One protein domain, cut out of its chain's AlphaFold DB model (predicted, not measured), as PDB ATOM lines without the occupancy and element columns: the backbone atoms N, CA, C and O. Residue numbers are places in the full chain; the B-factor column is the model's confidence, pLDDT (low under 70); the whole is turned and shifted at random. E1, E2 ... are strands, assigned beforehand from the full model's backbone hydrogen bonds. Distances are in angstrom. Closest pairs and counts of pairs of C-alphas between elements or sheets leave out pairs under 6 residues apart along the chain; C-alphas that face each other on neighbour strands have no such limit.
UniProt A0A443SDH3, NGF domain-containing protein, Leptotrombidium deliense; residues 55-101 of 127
ATOM      1  N   PRO A  55     -90.306  50.773 -51.734       92.19
ATOM      2  CA  PRO A  55     -91.689  50.720 -52.190       92.19
ATOM      3  C   PRO A  55     -91.874  51.643 -53.402       92.19
ATOM      4  O   PRO A  55     -91.303  52.734 -53.462       92.19
ATOM      5  N   ARG A  56     -92.708  51.235 -54.362       91.19
ATOM      6  CA  ARG A  56     -93.018  52.029 -55.559       91.19
ATOM      7  C   ARG A  56     -94.525  52.124 -55.745       91.19
ATOM      8  O   ARG A  56     -95.234  51.137 -55.599       91.19
ATOM      9  N   THR A  57     -95.000  53.314 -56.103       93.56
ATOM     10  CA  THR A  57     -96.404  53.575 -56.469       93.56
ATOM     11  C   THR A  57     -96.582  53.778 -57.970       93.56
ATOM     12  O   THR A  57     -97.691  53.644 -58.480       93.56
ATOM     13  N   GLU A  58     -95.500  54.069 -58.691       94.38
ATOM     14  CA  GLU A  58     -95.494  54.335 -60.126       94.38
ATOM     15  C   GLU A  58     -94.285  53.657 -60.781       94.38
ATOM     16  O   GLU A  58     -93.220  53.548 -60.173       94.38
ATOM     17  N   ALA A  59     -94.457  53.201 -62.020       94.00
ATOM     18  CA  ALA A  59     -93.398  52.631 -62.848       94.00
ATOM     19  C   ALA A  59     -93.684  52.884 -64.334       94.00
ATOM     20  O   ALA A  59     -94.802  53.231 -64.710       94.00
ATOM     21  N   TYR A  60     -92.680  52.683 -65.182       93.50
ATOM     22  CA  TYR A  60     -92.851  52.680 -66.633       93.50
ATOM     23  C   TYR A  60     -92.750  51.254 -67.157       93.50
ATOM     24  O   TYR A  60     -91.850  50.507 -66.766       93.50
ATOM     25  N   ASP A  61     -93.672  50.872 -68.034       90.94
ATOM     26  CA  ASP A  61     -93.591  49.591 -68.721       90.94
ATOM     27  C   ASP A  61     -92.471  49.598 -69.788       90.94
ATOM     28  O   ASP A  61     -91.929  50.654 -70.137       90.94
ATOM     29  N   PRO A  62     -92.097  48.432 -70.345       94.00
ATOM     30  CA  PRO A  62     -91.074  48.358 -71.390       94.00
ATOM     31  C   PRO A  62     -91.402  49.121 -72.684       94.00
ATOM     32  O   PRO A  62     -90.508  49.303 -73.509       94.00
ATOM     33  N   TYR A  63     -92.654  49.544 -72.871       94.50
ATOM     34  CA  TYR A  63     -93.141  50.314 -74.014       94.50
ATOM     35  C   TYR A  63     -93.221  51.822 -73.717       94.50
ATOM     36  O   TYR A  63     -93.590  52.597 -74.596       94.50
ATOM     37  N   GLY A  64     -92.838  52.248 -72.509       93.06
ATOM     38  CA  GLY A  64     -92.823  53.645 -72.082       93.06
ATOM     39  C   GLY A  64     -94.144  54.150 -71.497       93.06
ATOM     40  O   GLY A  64     -94.253  55.344 -71.217       93.06
ATOM     41  N   ASN A  65     -95.137  53.288 -71.272       94.31
ATOM     42  CA  ASN A  65     -96.389  53.698 -70.637       94.31
ATOM     43  C   ASN A  65     -96.205  53.829 -69.123       94.31
ATOM     44  O   ASN A  65     -95.631  52.948 -68.480       94.31
ATOM     45  N   LYS A  66     -96.733  54.910 -68.542       95.19
ATOM     46  CA  LYS A  66     -96.745  55.117 -67.090       95.19
ATOM     47  C   LYS A  66     -97.838  54.256 -66.453       95.19
ATOM     48  O   LYS A  66     -99.003  54.362 -66.828       95.19
ATOM     49  N   LEU A  67     -97.468  53.440 -65.475       94.25
ATOM     50  CA  LEU A  67     -98.347  52.525 -64.753       94.25
ATOM     51  C   LEU A  67     -98.318  52.804 -63.249       94.25
ATOM     52  O   LEU A  67     -97.318  53.270 -62.702       94.25
ATOM     53  N   THR A  68     -99.411  52.459 -62.575       96.06
ATOM     54  CA  THR A  68     -99.500  52.455 -61.113       96.06
ATOM     55  C   THR A  68     -99.103  51.084 -60.576       96.06
ATOM     56  O   THR A  68     -99.582  50.056 -61.052       96.06
ATOM     57  N   VAL A  69     -98.233  51.069 -59.572       93.69
ATOM     58  CA  VAL A  69     -97.739  49.854 -58.922       93.69
ATOM     59  C   VAL A  69     -98.612  49.526 -57.712       93.69
ATOM     60  O   VAL A  69     -98.898  50.384 -56.873       93.69
ATOM     61  N   VAL A  70     -99.059  48.272 -57.623       92.31
ATOM     62  CA  VAL A  70     -99.934  47.802 -56.544       92.31
ATOM     63  C   VAL A  70     -99.092  47.358 -55.351       92.31
ATOM     64  O   VAL A  70     -98.535  46.267 -55.334       92.31
ATOM     65  N   GLN A  71     -99.052  48.188 -54.308       90.19
ATOM     66  CA  GLN A  71     -98.201  47.953 -53.138       90.19
ATOM     67  C   GLN A  71     -98.616  46.734 -52.295       90.19
ATOM     68  O   GLN A  71     -97.761  46.119 -51.666       90.19
ATOM     69  N   ARG A  72     -99.911  46.393 -52.236       91.25
ATOM     70  CA  ARG A  72    -100.443  45.292 -51.413       91.25
ATOM     71  C   ARG A  72    -100.985  44.180 -52.299       91.25
ATOM     72  O   ARG A  72    -101.975  44.383 -52.996       91.25
ATOM     73  N   ILE A  73    -100.365  43.008 -52.236       90.12
ATOM     74  CA  ILE A  73    -100.716  41.856 -53.065       90.12
ATOM     75  C   ILE A  73    -101.346  40.781 -52.171       90.12
ATOM     76  O   ILE A  73    -100.692  40.309 -51.237       90.12
ATOM     77  N   PRO A  74    -102.604  40.379 -52.416       90.81
ATOM     78  CA  PRO A  74    -103.194  39.241 -51.731       90.81
ATOM     79  C   PRO A  74    -102.613  37.940 -52.300       90.81
ATOM     80  O   PRO A  74    -102.784  37.637 -53.479       90.81
ATOM     81  N   ILE A  75    -101.947  37.151 -51.459       89.19
ATOM     82  CA  ILE A  75    -101.434  35.820 -51.798       89.19
ATOM     83  C   ILE A  75    -101.965  34.829 -50.764       89.19
ATOM     84  O   ILE A  75    -101.672  34.943 -49.576       89.19
ATOM     85  N   ASN A  76    -102.757  33.849 -51.212       89.00
ATOM     86  CA  ASN A  76    -103.306  32.771 -50.376       89.00
ATOM     87  C   ASN A  76    -103.981  33.269 -49.077       89.00
ATOM     88  O   ASN A  76    -103.748  32.728 -48.000       89.00
ATOM     89  N   GLY A  77    -104.786  34.334 -49.166       89.69
ATOM     90  CA  GLY A  77    -105.495  34.917 -48.016       89.69
ATOM     91  C   GLY A  77    -104.644  35.818 -47.112       89.69
ATOM     92  O   GLY A  77    -105.181  36.434 -46.197       89.69
ATOM     93  N   THR A  78    -103.345  35.951 -47.388       91.62
ATOM     94  CA  THR A  78    -102.441  36.871 -46.688       91.62
ATOM     95  C   THR A  78    -102.153  38.084 -47.563       91.62
ATOM     96  O   THR A  78    -101.894  37.952 -48.758       91.62
ATOM     97  N   ILE A  79    -102.186  39.281 -46.983       92.00
ATOM     98  CA  ILE A  79    -101.802  40.509 -47.684       92.00
ATOM     99  C   ILE A  79    -100.306  40.727 -47.477       92.00
ATOM    100  O   ILE A  79     -99.865  40.895 -46.342       92.00
ATOM    101  N   ILE A  80     -99.540  40.749 -48.566       92.19
ATOM    102  CA  ILE A  80     -98.105  41.048 -48.542       92.19
ATOM    103  C   ILE A  80     -97.809  42.397 -49.201       92.19
ATOM    104  O   ILE A  80     -98.566  42.855 -50.057       92.19
ATOM    105  N   ASN A  81     -96.694  43.020 -48.823       91.38
ATOM    106  CA  ASN A  81     -96.226  44.257 -49.444       91.38
ATOM    107  C   ASN A  81     -95.221  43.955 -50.565       91.38
ATOM    108  O   ASN A  81     -94.293  43.170 -50.372       91.38
ATOM    109  N   GLN A  82     -95.388  44.603 -51.715       91.81
ATOM    110  CA  GLN A  82     -94.453  44.549 -52.833       91.81
ATOM    111  C   GLN A  82     -93.294  45.528 -52.608       91.81
ATOM    112  O   GLN A  82     -93.511  46.721 -52.425       91.81
ATOM    113  N   TYR A  83     -92.060  45.037 -52.667       93.44
ATOM    114  CA  TYR A  83     -90.854  45.865 -52.642       93.44
ATOM    115  C   TYR A  83     -89.972  45.538 -53.843       93.44
ATOM    116  O   TYR A  83     -90.032  44.431 -54.382       93.44
ATOM    117  N   PHE A  84     -89.140  46.497 -54.236       94.44
ATOM    118  CA  PHE A  84     -88.164  46.357 -55.309       94.44
ATOM    119  C   PHE A  84     -86.769  46.550 -54.728       94.44
ATOM    120  O   PHE A  84     -86.546  47.494 -53.977       94.44
ATOM    121  N   TYR A  85     -85.838  45.654 -55.050       93.94
ATOM    122  CA  TYR A  85     -84.432  45.862 -54.715       93.94
ATOM    123  C   TYR A  85     -83.794  46.691 -55.825       93.94
ATOM    124  O   TYR A  85     -83.612  46.200 -56.942       93.94
ATOM    125  N   GLU A  86     -83.520  47.958 -55.539       89.38
ATOM    126  CA  GLU A  86     -83.012  48.920 -56.512       89.38
ATOM    127  C   GLU A  86     -81.605  49.376 -56.135       89.38
ATOM    128  O   GLU A  86     -81.301  49.561 -54.958       89.38
ATOM    129  N   THR A  87     -80.758  49.577 -57.145       84.81
ATOM    130  CA  THR A  87     -79.389  50.074 -56.992       84.81
ATOM    131  C   THR A  87     -79.265  51.450 -57.636       84.81
ATOM    132  O   THR A  87     -79.569  51.624 -58.816       84.81
ATOM    133  N   PHE A  88     -78.762  52.416 -56.874       83.81
ATOM    134  CA  PHE A  88     -78.561  53.800 -57.282       83.81
ATOM    135  C   PHE A  88     -77.077  54.154 -57.297       83.81
ATOM    136  O   PHE A  88     -76.277  53.608 -56.536       83.81
ATOM    137  N   CYS A  89     -76.705  55.114 -58.138       82.06
ATOM    138  CA  CYS A  89     -75.364  55.680 -58.130       82.06
ATOM    139  C   CYS A  89     -75.156  56.508 -56.858       82.06
ATOM    140  O   CYS A  89     -75.906  57.445 -56.596       82.06
ATOM    141  N   ALA A  90     -74.092  56.231 -56.106       76.94
ATOM    142  CA  ALA A  90     -73.755  56.948 -54.875       76.94
ATOM    143  C   ALA A  90     -73.102  58.320 -55.139       76.94
ATOM    144  O   ALA A  90     -72.525  58.922 -54.237       76.94
ATOM    145  N   ASN A  91     -73.209  58.830 -56.371       63.84
ATOM    146  CA  ASN A  91     -72.537  60.006 -56.935       63.84
ATOM    147  C   ASN A  91     -72.737  61.328 -56.174       63.84
ATOM    148  O   ASN A  91     -72.179  62.350 -56.575       63.84
ATOM    149  N   ASN A  92     -73.542  61.324 -55.115       52.22
ATOM    150  CA  ASN A  92     -73.795  62.479 -54.277       52.22
ATOM    151  C   ASN A  92     -74.080  62.128 -52.808       52.22
ATOM    152  O   ASN A  92     -74.610  62.975 -52.093       52.22
ATOM    153  N   TYR A  93     -73.743  60.919 -52.342       45.62
ATOM    154  CA  TYR A  93     -73.703  60.685 -50.899       45.62
ATOM    155  C   TYR A  93     -72.468  61.405 -50.348       45.62
ATOM    156  O   TYR A  93     -71.355  61.085 -50.772       45.62
ATOM    157  N   PRO A  94     -72.616  62.386 -49.439       42.69
ATOM    158  CA  PRO A  94     -71.483  62.954 -48.734       42.69
ATOM    159  C   PRO A  94     -70.982  61.888 -47.756       42.69
ATOM    160  O   PRO A  94     -71.377  61.837 -46.602       42.69
ATOM    161  N   TYR A  95     -70.156  60.978 -48.254       44.84
ATOM    162  CA  TYR A  95     -69.364  60.063 -47.445       44.84
ATOM    163  C   TYR A  95     -67.891  60.240 -47.831       44.84
ATOM    164  O   TYR A  95     -67.189  59.298 -48.169       44.84
ATOM    165  N   ASN A  96     -67.405  61.480 -47.713       42.62
ATOM    166  CA  ASN A  96     -66.131  61.674 -47.026       42.62
ATOM    167  C   ASN A  96     -66.437  61.586 -45.519       42.62
ATOM    168  O   ASN A  96     -66.469  62.591 -44.827       42.62
ATOM    169  N   ILE A  97     -66.731  60.385 -45.012       46.19
ATOM    170  CA  ILE A  97     -66.684  60.099 -43.568       46.19
ATOM    171  C   ILE A  97     -65.339  59.434 -43.308       46.19
ATOM    172  O   ILE A  97     -65.251  58.265 -42.980       46.19
ATOM    173  N   PHE A  98     -64.283  60.193 -43.586       41.59
ATOM    174  CA  PHE A  98     -62.933  60.057 -43.037       41.59
ATOM    175  C   PHE A  98     -62.212  61.387 -43.286       41.59
ATOM    176  O   PHE A  98     -61.190  61.409 -43.948       41.59
ATOM    177  N   ASP A  99     -62.808  62.493 -42.853       37.22
ATOM    178  CA  ASP A  99     -62.080  63.708 -42.484       37.22
ATOM    179  C   ASP A  99     -63.064  64.561 -41.680       37.22
ATOM    180  O   ASP A  99     -63.983  65.178 -42.216       37.22
ATOM    181  N   TYR A 100     -62.929  64.485 -40.357       53.69
ATOM    182  CA  TYR A 100     -63.271  65.626 -39.523       53.69
ATOM    183  C   TYR A 100     -62.297  66.727 -39.933       53.69
ATOM    184  O   TYR A 100     -61.094  66.500 -39.851       53.69
ATOM    185  N   ASP A 101     -62.807  67.828 -40.472       45.72
ATOM    186  CA  ASP A 101     -62.576  69.172 -39.939       45.72
ATOM    187  C   ASP A 101     -63.400  70.191 -40.755       45.72
ATOM    188  O   ASP A 101     -63.534  70.087 -41.974       45.72
TER     189      ASP A 101
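This is residues 55 to 101 of the 127 residues of the protein "NGF domain-containing protein" of Leptotrombidium deliense (UniProt A0A443SDH3). Two small antiparallel hairpins, E1 with E2 and then E3 with E4, follow one another and make a small, loose body, and E5 runs on from E4 into a long arm, of which residues 87 to 101 stick out free. The printed part has 47 residues with no named helix and five named strands in the order E1, E2, E3, E4, E5. It is all strand by class, though under half of the residues, 20 of 47, are in named strands. The whole is extended, with a radius of gyration of the C-alphas of 17.8 A and a flat outline of 54 by 31 by 12 A.

E1, residues 58 to 60, and E2, residues 66 to 68, form a hairpin with 145 degrees between their directions; N 59 and O 67 are within hydrogen-bond range at 2.9 A. E3, residues 72 to 75, and E4, residues 78 to 81, form a second hairpin at 142 degrees; N 73 and O 80 are 2.8 A apart, within hydrogen-bond range. E2 and E3 are apart. E5, residues 84 to 89, pairs with no named strand; E4 runs on into it across a break of 2 residues, at 7 degrees.

E1 begins at C-alpha 58, (-95.494, 54.335, -60.126). E3 is 9.5 A long and E4 10.0 A. E5 is the longest strand, 16.1 A, and ends at C-alpha 89, (-75.364, 55.680, -58.130).

The C-alphas of Asn 76 and Asp 101, the two farthest apart, are 55.6 A apart. The printed part has no cut, and its four links are tight. Residues 90 to 101 hold no named element, and residues 91 to 101 have pLDDT under 70.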